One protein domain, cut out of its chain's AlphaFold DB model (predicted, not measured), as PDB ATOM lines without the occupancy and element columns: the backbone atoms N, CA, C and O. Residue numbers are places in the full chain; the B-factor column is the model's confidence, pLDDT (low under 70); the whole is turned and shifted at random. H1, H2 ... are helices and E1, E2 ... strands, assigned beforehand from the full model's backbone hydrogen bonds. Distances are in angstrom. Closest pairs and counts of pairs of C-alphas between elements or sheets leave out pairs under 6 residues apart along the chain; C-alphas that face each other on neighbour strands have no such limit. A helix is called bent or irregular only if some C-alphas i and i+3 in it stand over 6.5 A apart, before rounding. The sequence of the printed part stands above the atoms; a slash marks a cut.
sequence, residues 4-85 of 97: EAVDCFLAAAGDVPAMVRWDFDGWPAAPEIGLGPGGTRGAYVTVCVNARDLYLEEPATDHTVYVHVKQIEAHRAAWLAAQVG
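This is residues 4 to 85 of the 97 residues of an uncharacterized protein of Streptomyces sp. MnatMP-M17 (UniProt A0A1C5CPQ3). A twisted three-stranded ribbon, E1-E2-E3, has H1 over E1, while H2 and the loop of residues 24 to 43 extend it at one end. The printed part has 82 residues, with two named helices and three named strands in the order H1, E1, E2, E3, H2; the sheet, in the order E1, E2, E3, is antiparallel, the class is mixed, helices and strands, and the elongated whole, 41 by 26 by 24 A, is only just loose, close to compact, with a radius of gyration of the C-alphas of 14.3 A.

H1, residues 4 to 13, starts at C-alpha 4 (-6.764, 25.438, 42.820), spans 15.4 A and is only just irregular, C-alphas 4 and 7 being 6.8 A apart. E1, residues 18 to 23, spans 16.9 A; E2, 44 to 51, 18.6 A; E3, 59 to 68, 21.1 A, and bends by 95 degrees at residue 62. H2, residues 75 to 83, spans 13.1 A, ending at C-alpha 83 (-14.303, 30.216, 23.777).

H1 is on the sheet at a height of 9.9 A, its local plane fitted to just 6 C-alphas, and runs along E1 at 13 degrees on the local plane. The strands form a meander, each the antiparallel neighbour of the one before, in two hairpins: N 20 and O 47 are 2.9 A apart, N 66 and O 46 2.8 A. H2 only grazes the sheet with residues 76 to 81; its closest C-alphas to E3 are Ala 77 and Val 67, 5.8 A. H1 and H2 are apart. Every O i to N i+4 pair is within hydrogen-bond range in H2, 5 of 6 in H1.

The farthest C-alphas, of Gly 14 and Gly 34, are 41.8 A apart. The printed part has no cut; the link E1 to E2 is long, and no printed residue is under 70 in pLDDT.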
ATOM      1  N   GLU A   4      -7.426  24.863  41.639       75.00
ATOM      2  CA  GLU A   4      -6.764  25.438  42.820       75.00
ATOM      3  C   GLU A   4      -5.458  24.714  43.206       75.00
ATOM      4  O   GLU A   4      -4.608  25.273  43.894       75.00
ATOM      5  N   ALA A   5      -5.244  23.479  42.741       83.62
ATOM      6  CA  ALA A   5      -4.016  22.730  43.012       83.62
ATOM      7  C   ALA A   5      -2.854  23.085  42.061       83.62
ATOM      8  O   ALA A   5      -1.737  22.603  42.269       83.62
ATOM      9  N   VAL A   6      -3.092  23.918  41.037       80.69
ATOM     10  CA  VAL A   6      -2.072  24.303  40.048       80.69
ATOM     11  C   VAL A   6      -0.919  25.058  40.699       80.69
ATOM     12  O   VAL A   6       0.231  24.724  40.439       80.69
ATOM     13  N   ASP A   7      -1.193  26.002  41.598       85.25
ATOM     14  CA  ASP A   7      -0.139  26.801  42.238       85.25
ATOM     15  C   ASP A   7       0.809  25.932  43.073       85.25
ATOM     16  O   ASP A   7       2.031  26.060  42.989       85.25
ATOM     17  N   CYS A   8       0.257  24.979  43.832       89.56
ATOM     18  CA  CYS A   8       1.042  24.000  44.583       89.56
ATOM     19  C   CYS A   8       1.880  23.107  43.659       89.56
ATOM     20  O   CYS A   8       3.021  22.782  43.986       89.56
ATOM     21  N   PHE A   9       1.325  22.712  42.510       88.88
ATOM     22  CA  PHE A   9       2.053  21.945  41.506       88.88
ATOM     23  C   PHE A   9       3.220  22.751  40.919       88.88
ATOM     24  O   PHE A   9       4.339  22.245  40.892       88.88
ATOM     25  N   LEU A  10       2.985  24.001  40.509       88.62
ATOM     26  CA  LEU A  10       4.020  24.880  39.957       88.62
ATOM     27  C   LEU A  10       5.144  25.111  40.973       88.62
ATOM     28  O   LEU A  10       6.320  24.986  40.639       88.62
ATOM     29  N   ALA A  11       4.786  25.361  42.235       91.06
ATOM     30  CA  ALA A  11       5.751  25.521  43.317       91.06
ATOM     31  C   ALA A  11       6.589  24.252  43.555       91.06
ATOM     32  O   ALA A  11       7.785  24.348  43.822       91.06
ATOM     33  N   ALA A  12       5.978  23.068  43.456       93.31
ATOM     34  CA  ALA A  12       6.679  21.797  43.619       93.31
ATOM     35  C   ALA A  12       7.566  21.444  42.413       93.31
ATOM     36  O   ALA A  12       8.622  20.839  42.599       93.31
ATOM     37  N   ALA A  13       7.149  21.807  41.196       92.06
ATOM     38  CA  ALA A  13       7.910  21.564  39.974       92.06
ATOM     39  C   ALA A  13       9.202  22.398  39.923       92.06
ATOM     40  O   ALA A  13      10.225  21.913  39.437       92.06
ATOM     41  N   GLY A  14       9.179  23.630  40.452       92.06
ATOM     42  CA  GLY A  14      10.321  24.541  40.370       92.06
ATOM     43  C   GLY A  14      10.733  24.751  38.912       92.06
ATOM     44  O   GLY A  14       9.884  25.069  38.085       92.06
ATOM     45  N   ASP A  15      12.006  24.502  38.594       91.75
ATOM     46  CA  ASP A  15      12.559  24.612  37.232       91.75
ATOM     47  C   ASP A  15      12.588  23.270  36.469       91.75
ATOM     48  O   ASP A  15      13.155  23.168  35.379       91.75
ATOM     49  N   VAL A  16      12.020  22.203  37.038       94.19
ATOM     50  CA  VAL A  16      12.025  20.873  36.414       94.19
ATOM     51  C   VAL A  16      10.884  20.771  35.393       94.19
ATOM     52  O   VAL A  16       9.764  21.187  35.705       94.19
ATOM     53  N   PRO A  17      11.118  20.195  34.196       95.06
ATOM     54  CA  PRO A  17      10.055  19.861  33.253       95.06
ATOM     55  C   PRO A  17       8.955  19.024  33.902       95.06
ATOM     56  O   PRO A  17       9.219  17.974  34.492       95.06
ATOM     57  N   ALA A  18       7.713  19.483  33.789       94.44
ATOM     58  CA  ALA A  18       6.571  18.788  34.362       94.44
ATOM     59  C   ALA A  18       5.301  19.024  33.539       94.44
ATOM     60  O   ALA A  18       5.213  19.957  32.740       94.44
ATOM     61  N   MET A  19       4.294  18.174  33.748       93.50
ATOM     62  CA  MET A  19       3.000  18.301  33.084       93.50
ATOM     63  C   MET A  19       1.831  18.075  34.039       93.50
ATOM     64  O   MET A  19       1.902  17.236  34.940       93.50
ATOM     65  N   VAL A  20       0.723  18.764  33.777       91.94
ATOM     66  CA  VAL A  20      -0.587  18.469  34.371       91.94
ATOM     67  C   VAL A  20      -1.580  18.180  33.264       91.94
ATOM     68  O   VAL A  20      -1.601  18.864  32.243       91.94
ATOM     69  N   ARG A  21      -2.428  17.176  33.486       92.00
ATOM     70  CA  ARG A  21      -3.509  16.796  32.582       92.00
ATOM     71  C   ARG A  21      -4.860  16.876  33.282       92.00
ATOM     72  O   ARG A  21      -5.015  16.415  34.417       92.00
ATOM     73  N   TRP A  22      -5.842  17.411  32.565       92.88
ATOM     74  CA  TRP A  22      -7.249  17.418  32.953       92.88
ATOM     75  C   TRP A  22      -8.075  16.662  31.931       92.88
ATOM     76  O   TRP A  22      -8.215  17.115  30.799       92.88
ATOM     77  N   ASP A  23      -8.622  15.528  32.354       93.38
ATOM     78  CA  ASP A  23      -9.557  14.724  31.577       93.38
ATOM     79  C   ASP A  23     -11.000  15.168  31.805       93.38
ATOM     80  O   ASP A  23     -11.403  15.467  32.931       93.38
ATOM     81  N   PHE A  24     -11.776  15.174  30.724       93.00
ATOM     82  CA  PHE A  24     -13.193  15.508  30.722       93.00
ATOM     83  C   PHE A  24     -14.019  14.335  30.189       93.00
ATOM     84  O   PHE A  24     -13.549  13.526  29.384       93.00
ATOM     85  N   ASP A  25     -15.300  14.296  30.558       94.00
ATOM     86  CA  ASP A  25     -16.239  13.294  30.034       94.00
ATOM     87  C   ASP A  25     -16.604  13.515  28.552       94.00
ATOM     88  O   ASP A  25     -17.245  12.680  27.911       94.00
ATOM     89  N   GLY A  26     -16.156  14.629  27.979       95.31
ATOM     90  CA  GLY A  26     -16.341  14.977  26.582       95.31
ATOM     91  C   GLY A  26     -16.126  16.465  26.359       95.31
ATOM     92  O   GLY A  26     -16.271  17.278  27.271       95.31
ATOM     93  N   TRP A  27     -15.799  16.832  25.124       96.50
ATOM     94  CA  TRP A  27     -15.853  18.234  24.725       96.50
ATOM     95  C   TRP A  27     -17.302  18.689  24.527       96.50
ATOM     96  O   TRP A  27     -18.131  17.888  24.075       96.50
ATOM     97  N   PRO A  28     -17.618  19.969  24.788       96.19
ATOM     98  CA  PRO A  28     -18.941  20.513  24.500       96.19
ATOM     99  C   PRO A  28     -19.284  20.383  23.009       96.19
ATOM    100  O   PRO A  28     -18.407  20.234  22.153       96.19
ATOM    101  N   ALA A  29     -20.574  20.438  22.681       96.88
ATOM    102  CA  ALA A  29     -20.988  20.571  21.288       96.88
ATOM    103  C   ALA A  29     -20.479  21.899  20.706       96.88
ATOM    104  O   ALA A  29     -20.441  22.903  21.412       96.88
ATOM    105  N   ALA A  30     -20.115  21.887  19.424       96.44
ATOM    106  CA  ALA A  30     -19.636  23.052  18.686       96.44
ATOM    107  C   ALA A  30     -20.400  23.153  17.349       96.44
ATOM    108  O   ALA A  30     -19.859  22.830  16.282       96.44
ATOM    109  N   PRO A  31     -21.698  23.511  17.391       96.25
ATOM    110  CA  PRO A  31     -22.558  23.515  16.210       96.25
ATOM    111  C   PRO A  31     -22.103  24.521  15.144       96.25
ATOM    112  O   PRO A  31     -22.318  24.272  13.959       96.25
ATOM    113  N   GLU A  32     -21.415  25.600  15.525       96.50
ATOM    114  CA  GLU A  32     -20.890  26.625  14.610       96.50
ATOM    115  C   GLU A  32     -19.850  26.060  13.633       96.50
ATOM    116  O   GLU A  32     -19.667  26.593  12.541       96.50
ATOM    117  N   ILE A  33     -19.192  24.963  14.015       96.06
ATOM    118  CA  ILE A  33     -18.225  24.234  13.186       96.06
ATOM    119  C   ILE A  33     -18.719  22.828  12.812       96.06
ATOM    120  O   ILE A  33     -17.932  21.983  12.391       96.06
ATOM    121  N   GLY A  34     -20.023  22.566  12.960       96.62
ATOM    122  CA  GLY A  34     -20.658  21.313  12.547       96.62
ATOM    123  C   GLY A  34     -20.330  20.102  13.422       96.62
ATOM    124  O   GLY A  34     -20.465  18.969  12.959       96.62
ATOM    125  N   LEU A  35     -19.898  20.307  14.671       96.50
ATOM    126  CA  LEU A  35     -19.526  19.223  15.579       96.50
ATOM    127  C   LEU A  35     -20.540  19.051  16.717       96.50
ATOM    128  O   LEU A  35     -20.879  19.992  17.433       96.50
ATOM    129  N   GLY A  36     -20.977  17.809  16.933       96.06
ATOM    130  CA  GLY A  36     -21.743  17.428  18.121       96.06
ATOM    131  C   GLY A  36     -20.879  17.360  19.391       96.06
ATOM    132  O   GLY A  36     -19.702  17.740  19.365       96.06
ATOM    133  N   PRO A  37     -21.431  16.860  20.511       94.44
ATOM    134  CA  PRO A  37     -20.652  16.575  21.713       94.44
ATOM    135  C   PRO A  37     -19.481  15.633  21.411       94.44
ATOM    136  O   PRO A  37     -19.638  14.636  20.701       94.44
ATOM    137  N   GLY A  38     -18.303  15.954  21.943       90.50
ATOM    138  CA  GLY A  38     -17.149  15.065  21.880       90.50
ATOM    139  C   GLY A  38     -17.322  13.884  22.833       90.50
ATOM    140  O   GLY A  38     -17.937  14.012  23.886       90.50
ATOM    141  N   GLY A  39     -16.754  12.729  22.485       89.38
ATOM    142  CA  GLY A  39     -16.609  11.628  23.446       89.38
ATOM    143  C   GLY A  39     -15.397  11.832  24.359       89.38
ATOM    144  O   GLY A  39     -14.551  12.677  24.077       89.38
ATOM    145  N   THR A  40     -15.256  10.989  25.382       90.94
ATOM    146  CA  THR A  40     -14.129  11.008  26.340       90.94
ATOM    147  C   THR A  40     -12.753  10.907  25.670       90.94
ATOM    148  O   THR A  40     -11.768  11.504  26.103       90.94
ATOM    149  N   ARG A  41     -12.654  10.155  24.565       89.81
ATOM    150  CA  ARG A  41     -11.394  10.001  23.829       89.81
ATOM    151  C   ARG A  41     -10.996  11.316  23.169       89.81
ATOM    152  O   ARG A  41     -11.628  11.738  22.201       89.81
ATOM    153  N   GLY A  42      -9.874  11.862  23.629       88.44
ATOM    154  CA  GLY A  42      -9.357  13.136  23.146       88.44
ATOM    155  C   GLY A  42     -10.062  14.330  23.774       88.44
ATOM    156  O   GLY A  42      -9.994  15.392  23.186       88.44
ATOM    157  N   ALA A  43     -10.758  14.166  24.904       94.69
ATOM    158  CA  ALA A  43     -11.342  15.263  25.670       94.69
ATOM    159  C   ALA A  43     -10.486  15.572  26.900       94.69
ATOM    160  O   ALA A  43     -10.814  15.162  28.009       94.69
ATOM    161  N   TYR A  44      -9.352  16.241  26.691       94.38
ATOM    162  CA  TYR A  44      -8.466  16.653  27.779       94.38
ATOM    163  C   TYR A  44      -7.564  17.827  27.384       94.38
ATOM    164  O   TYR A  44      -7.267  18.032  26.204       94.38
ATOM    165  N   VAL A  45      -7.117  18.585  28.386       94.06
ATOM    166  CA  VAL A  45      -6.058  19.598  28.250       94.06
ATOM    167  C   VAL A  45      -4.814  19.119  28.980       94.06
ATOM    168  O   VAL A  45      -4.914  18.546  30.066       94.06
ATOM    169  N   THR A  46      -3.653  19.402  28.399       94.06
ATOM    170  CA  THR A  46      -2.355  19.242  29.053       94.06
ATOM    171  C   THR A  46      -1.675  20.598  29.165       94.06
ATOM    172  O   THR A  46      -1.645  21.348  28.196       94.06
ATOM    173  N   VAL A  47      -1.103  20.908  30.322       92.44
ATOM    174  CA  VAL A  47      -0.191  22.042  30.496       92.44
ATOM    175  C   VAL A  47       1.200  21.478  30.738       92.44
ATOM    176  O   VAL A  47       1.387  20.733  31.697       92.44
ATOM    177  N   CYS A  48       2.148  21.827  29.873       94.00
ATOM    178  CA  CYS A  48       3.570  21.566  30.068       94.00
ATOM    179  C   CYS A  48       4.233  22.817  30.648       94.00
ATOM    180  O   CYS A  48       4.017  23.931  30.161       94.00
ATOM    181  N   VAL A  49       5.032  22.620  31.691       94.75
ATOM    182  CA  VAL A  49       5.805  23.667  32.361       94.75
ATOM    183  C   VAL A  49       7.281  23.321  32.288       94.75
ATOM    184  O   VAL A  49       7.648  22.146  32.313       94.75
ATOM    185  N   ASN A  50       8.119  24.346  32.162       94.81
ATOM    186  CA  ASN A  50       9.561  24.226  31.953       94.81
ATOM    187  C   ASN A  50       9.967  23.413  30.705       94.81
ATOM    188  O   ASN A  50      11.131  23.043  30.550       94.81
ATOM    189  N   ALA A  51       9.016  23.137  29.808       94.38
ATOM    190  CA  ALA A  51       9.225  22.438  28.553       94.38
ATOM    191  C   ALA A  51       8.233  22.900  27.482       94.38
ATOM    192  O   ALA A  51       7.074  23.209  27.778       94.38
ATOM    193  N   ARG A  52       8.703  22.928  26.234       91.44
ATOM    194  CA  ARG A  52       7.931  23.370  25.069       91.44
ATOM    195  C   ARG A  52       7.132  22.257  24.413       91.44
ATOM    196  O   ARG A  52       6.191  22.571  23.698       91.44
ATOM    197  N   ASP A  53       7.499  20.995  24.623       90.88
ATOM    198  CA  ASP A  53       6.877  19.841  23.977       90.88
ATOM    199  C   ASP A  53       6.081  18.951  24.958       90.88
ATOM    200  O   ASP A  53       6.252  18.991  26.180       90.88
ATOM    201  N   LEU A  54       5.196  18.111  24.412       89.94
ATOM    202  CA  LEU A  54       4.368  17.167  25.179       89.94
ATOM    203  C   LEU A  54       5.160  16.046  25.871       89.94
ATOM    204  O   LEU A  54       4.614  15.395  26.761       89.94
ATOM    205  N   TYR A  55       6.394  15.784  25.443       91.00
ATOM    206  CA  TYR A  55       7.257  14.721  25.960       91.00
ATOM    207  C   TYR A  55       8.288  15.233  26.975       91.00
ATOM    208  O   TYR A  55       9.019  14.424  27.545       91.00
ATOM    209  N   LEU A  56       8.275  16.540  27.277       92.69
ATOM    210  CA  LEU A  56       9.149  17.194  28.253       92.69
ATOM    211  C   LEU A  56      10.643  17.123  27.878       92.69
ATOM    212  O   LEU A  56      11.507  17.092  28.757       92.69
ATOM    213  N   GLU A  57      10.947  17.077  26.580       92.81
ATOM    214  CA  GLU A  57      12.298  16.902  26.037       92.81
ATOM    215  C   GLU A  57      12.999  18.231  25.708       92.81
ATOM    216  O   GLU A  57      14.223  18.315  25.801       92.81
ATOM    217  N   GLU A  58      12.248  19.269  25.336       93.38
ATOM    218  CA  GLU A  58      12.735  20.599  24.971       93.38
ATOM    219  C   GLU A  58      12.506  21.586  26.127       93.38
ATOM    220  O   GLU A  58      11.377  22.043  26.316       93.38
ATOM    221  N   PRO A  59      13.548  21.975  26.888       93.94
ATOM    222  CA  PRO A  59      13.408  22.922  27.987       93.94
ATOM    223  C   PRO A  59      12.936  24.300  27.517       93.94
ATOM    224  O   PRO A  59      13.384  24.814  26.489       93.94
ATOM    225  N   ALA A  60      12.086  24.941  28.315       93.06
ATOM    226  CA  ALA A  60      11.590  26.282  28.033       93.06
ATOM    227  C   ALA A  60      11.311  27.064  29.319       93.06
ATOM    228  O   ALA A  60      11.149  26.478  30.378       93.06
ATOM    229  N   THR A  61      11.261  28.393  29.237       90.12
ATOM    230  CA  THR A  61      10.906  29.260  30.379       90.12
ATOM    231  C   THR A  61       9.436  29.679  30.367       90.12
ATOM    232  O   THR A  61       8.994  30.407  31.250       90.12
ATOM    233  N   ASP A  62       8.698  29.287  29.330       88.81
ATOM    234  CA  ASP A  62       7.270  29.519  29.169       88.81
ATOM    235  C   ASP A  62       6.465  28.259  29.547       88.81
ATOM    236  O   ASP A  62       7.001  27.230  29.976       88.81
ATOM    237  N   HIS A  63       5.141  28.371  29.468       89.38
ATOM    238  CA  HIS A  63       4.218  27.257  29.656       89.38
ATOM    239  C   HIS A  63       3.444  27.046  28.364       89.38
ATOM    240  O   HIS A  63       2.968  28.009  27.760       89.38
ATOM    241  N   THR A  64       3.285  25.788  27.966       91.12
ATOM    242  CA  THR A  64       2.552  25.431  26.749       91.12
ATOM    243  C   THR A  64       1.287  24.673  27.115       91.12
ATOM    244  O   THR A  64       1.327  23.685  27.849       91.12
ATOM    245  N   VAL A  65       0.150  25.139  26.598       92.38
ATOM    246  CA  VAL A  65      -1.150  24.489  26.779       92.38
ATOM    247  C   VAL A  65      -1.511  23.725  25.512       92.38
ATOM    248  O   VAL A  65      -1.644  24.308  24.438       92.38
ATOM    249  N   TYR A  66      -1.727  22.424  25.649       93.75
ATOM    250  CA  TYR A  66      -2.178  21.545  24.582       93.75
ATOM    251  C   TYR A  66      -3.648  21.204  24.754       93.75
ATOM    252  O   TYR A  66      -4.061  20.614  25.754       93.75
ATOM    253  N   VAL A  67      -4.436  21.519  23.730       94.19
ATOM    254  CA  VAL A  67      -5.827  21.080  23.622       94.19
ATOM    255  C   VAL A  67      -5.852  19.805  22.794       94.19
ATOM    256  O   VAL A  67      -5.575  19.823  21.595       94.19
ATOM    257  N   HIS A  68      -6.181  18.683  23.427       94.19
ATOM    258  CA  HIS A  68      -6.295  17.419  22.717       94.19
ATOM    259  C   HIS A  68      -7.689  17.301  22.115       94.19
ATOM    260  O   HIS A  68      -8.676  17.686  22.732       94.19
ATOM    261  N   VAL A  69      -7.768  16.776  20.897       93.56
ATOM    262  CA  VAL A  69      -9.014  16.511  20.169       93.56
ATOM    263  C   VAL A  69      -8.838  15.242  19.341       93.56
ATOM    264  O   VAL A  69      -7.715  14.792  19.097       93.56
ATOM    265  N   LYS A  70      -9.932  14.633  18.877       91.31
ATOM    266  CA  LYS A  70      -9.823  13.582  17.855       91.31
ATOM    267  C   LYS A  70      -9.284  14.196  16.567       91.31
ATOM    268  O   LYS A  70      -9.723  15.271  16.180       91.31
ATOM    269  N   GLN A  71      -8.421  13.473  15.858       87.31
ATOM    270  CA  GLN A  71      -7.832  13.949  14.600       87.31
ATOM    271  C   GLN A  71      -8.892  14.379  13.569       87.31
ATOM    272  O   GLN A  71      -8.752  15.421  12.940       87.31
ATOM    273  N   ILE A  72      -9.985  13.618  13.441       90.00
ATOM    274  CA  ILE A  72     -11.104  13.952  12.541       90.00
ATOM    275  C   ILE A  72     -11.888  15.207  12.966       90.00
ATOM    276  O   ILE A  72     -12.648  15.754  12.179       90.00
ATOM    277  N   GLU A  73     -11.702  15.663  14.203       92.12
ATOM    278  CA  GLU A  73     -12.329  16.843  14.800       92.12
ATOM    279  C   GLU A  73     -11.275  17.931  15.085       92.12
ATOM    280  O   GLU A  73     -11.472  18.746  15.980       92.12
ATOM    281  N   ALA A  74     -10.148  17.964  14.358       90.81
ATOM    282  CA  ALA A  74      -9.022  18.868  14.640       90.81
ATOM    283  C   ALA A  74      -9.430  20.349  14.788       90.81
ATOM    284  O   ALA A  74      -8.928  21.049  15.666       90.81
ATOM    285  N   HIS A  75     -10.400  20.817  13.993       92.81
ATOM    286  CA  HIS A  75     -10.909  22.195  14.056       92.81
ATOM    287  C   HIS A  75     -11.578  22.545  15.398       92.81
ATOM    288  O   HIS A  75     -11.705  23.723  15.735       92.81
ATOM    289  N   ARG A  76     -11.962  21.541  16.198       95.56
ATOM    290  CA  ARG A  76     -12.475  21.737  17.555       95.56
ATOM    291  C   ARG A  76     -11.461  22.436  18.458       95.56
ATOM    292  O   ARG A  76     -11.879  23.215  19.304       95.56
ATOM    293  N   ALA A  77     -10.158  22.200  18.279       94.81
ATOM    294  CA  ALA A  77      -9.129  22.815  19.117       94.81
ATOM    295  C   ALA A  77      -9.145  24.350  18.996       94.81
ATOM    296  O   ALA A  77      -9.185  25.048  20.006       94.81
ATOM    297  N   ALA A  78      -9.212  24.867  17.765       94.88
ATOM    298  CA  ALA A  78      -9.320  26.303  17.511       94.88
ATOM    299  C   ALA A  78     -10.627  26.890  18.066       94.88
ATOM    300  O   ALA A  78     -10.614  27.950  18.688       94.88
ATOM    301  N   TRP A  79     -11.748  26.180  17.904       96.62
ATOM    302  CA  TRP A  79     -13.032  26.615  18.460       96.62
ATOM    303  C   TRP A  79     -13.016  26.672  19.993       96.62
ATOM    304  O   TRP A  79     -13.543  27.627  20.558       96.62
ATOM    305  N   LEU A  80     -12.381  25.698  20.662       96.06
ATOM    306  CA  LEU A  80     -12.226  25.668  22.122       96.06
ATOM    307  C   LEU A  80     -11.369  26.834  22.623       96.06
ATOM    308  O   LEU A  80     -11.757  27.494  23.582       96.06
ATOM    309  N   ALA A  81     -10.243  27.112  21.960       95.62
ATOM    310  CA  ALA A  81      -9.394  28.254  22.296       95.62
ATOM    311  C   ALA A  81     -10.169  29.580  22.180       95.62
ATOM    312  O   ALA A  81     -10.135  30.405  23.096       95.62
ATOM    313  N   ALA A  82     -10.965  29.734  21.118       96.56
ATOM    314  CA  ALA A  82     -11.782  30.927  20.913       96.56
ATOM    315  C   ALA A  82     -12.830  31.145  22.023       96.56
ATOM    316  O   ALA A  82     -13.136  32.294  22.339       96.56
ATOM    317  N   GLN A  83     -13.339  30.083  22.668       95.38
ATOM    318  CA  GLN A  83     -14.303  30.216  23.777       95.38
ATOM    319  C   GLN A  83     -13.722  30.943  24.995       95.38
ATOM    320  O   GLN A  83     -14.472  31.492  25.800       95.38
ATOM    321  N   VAL A  84     -12.396  30.952  25.136       94.44
ATOM    322  CA  VAL A  84     -11.681  31.622  26.230       94.44
ATOM    323  C   VAL A  84     -10.870  32.828  25.743       94.44
ATOM    324  O   VAL A  84     -10.010  33.323  26.465       94.44
ATOM    325  N   GLY A  85     -11.146  33.320  24.529       96.06
ATOM    326  CA  GLY A  85     -10.464  34.482  23.953       96.06
ATOM    327  C   GLY A  85      -9.004  34.229  23.569       96.06
ATOM    328  O   GLY A  85      -8.220  35.174  23.522       96.06
TER     329      GLY A  85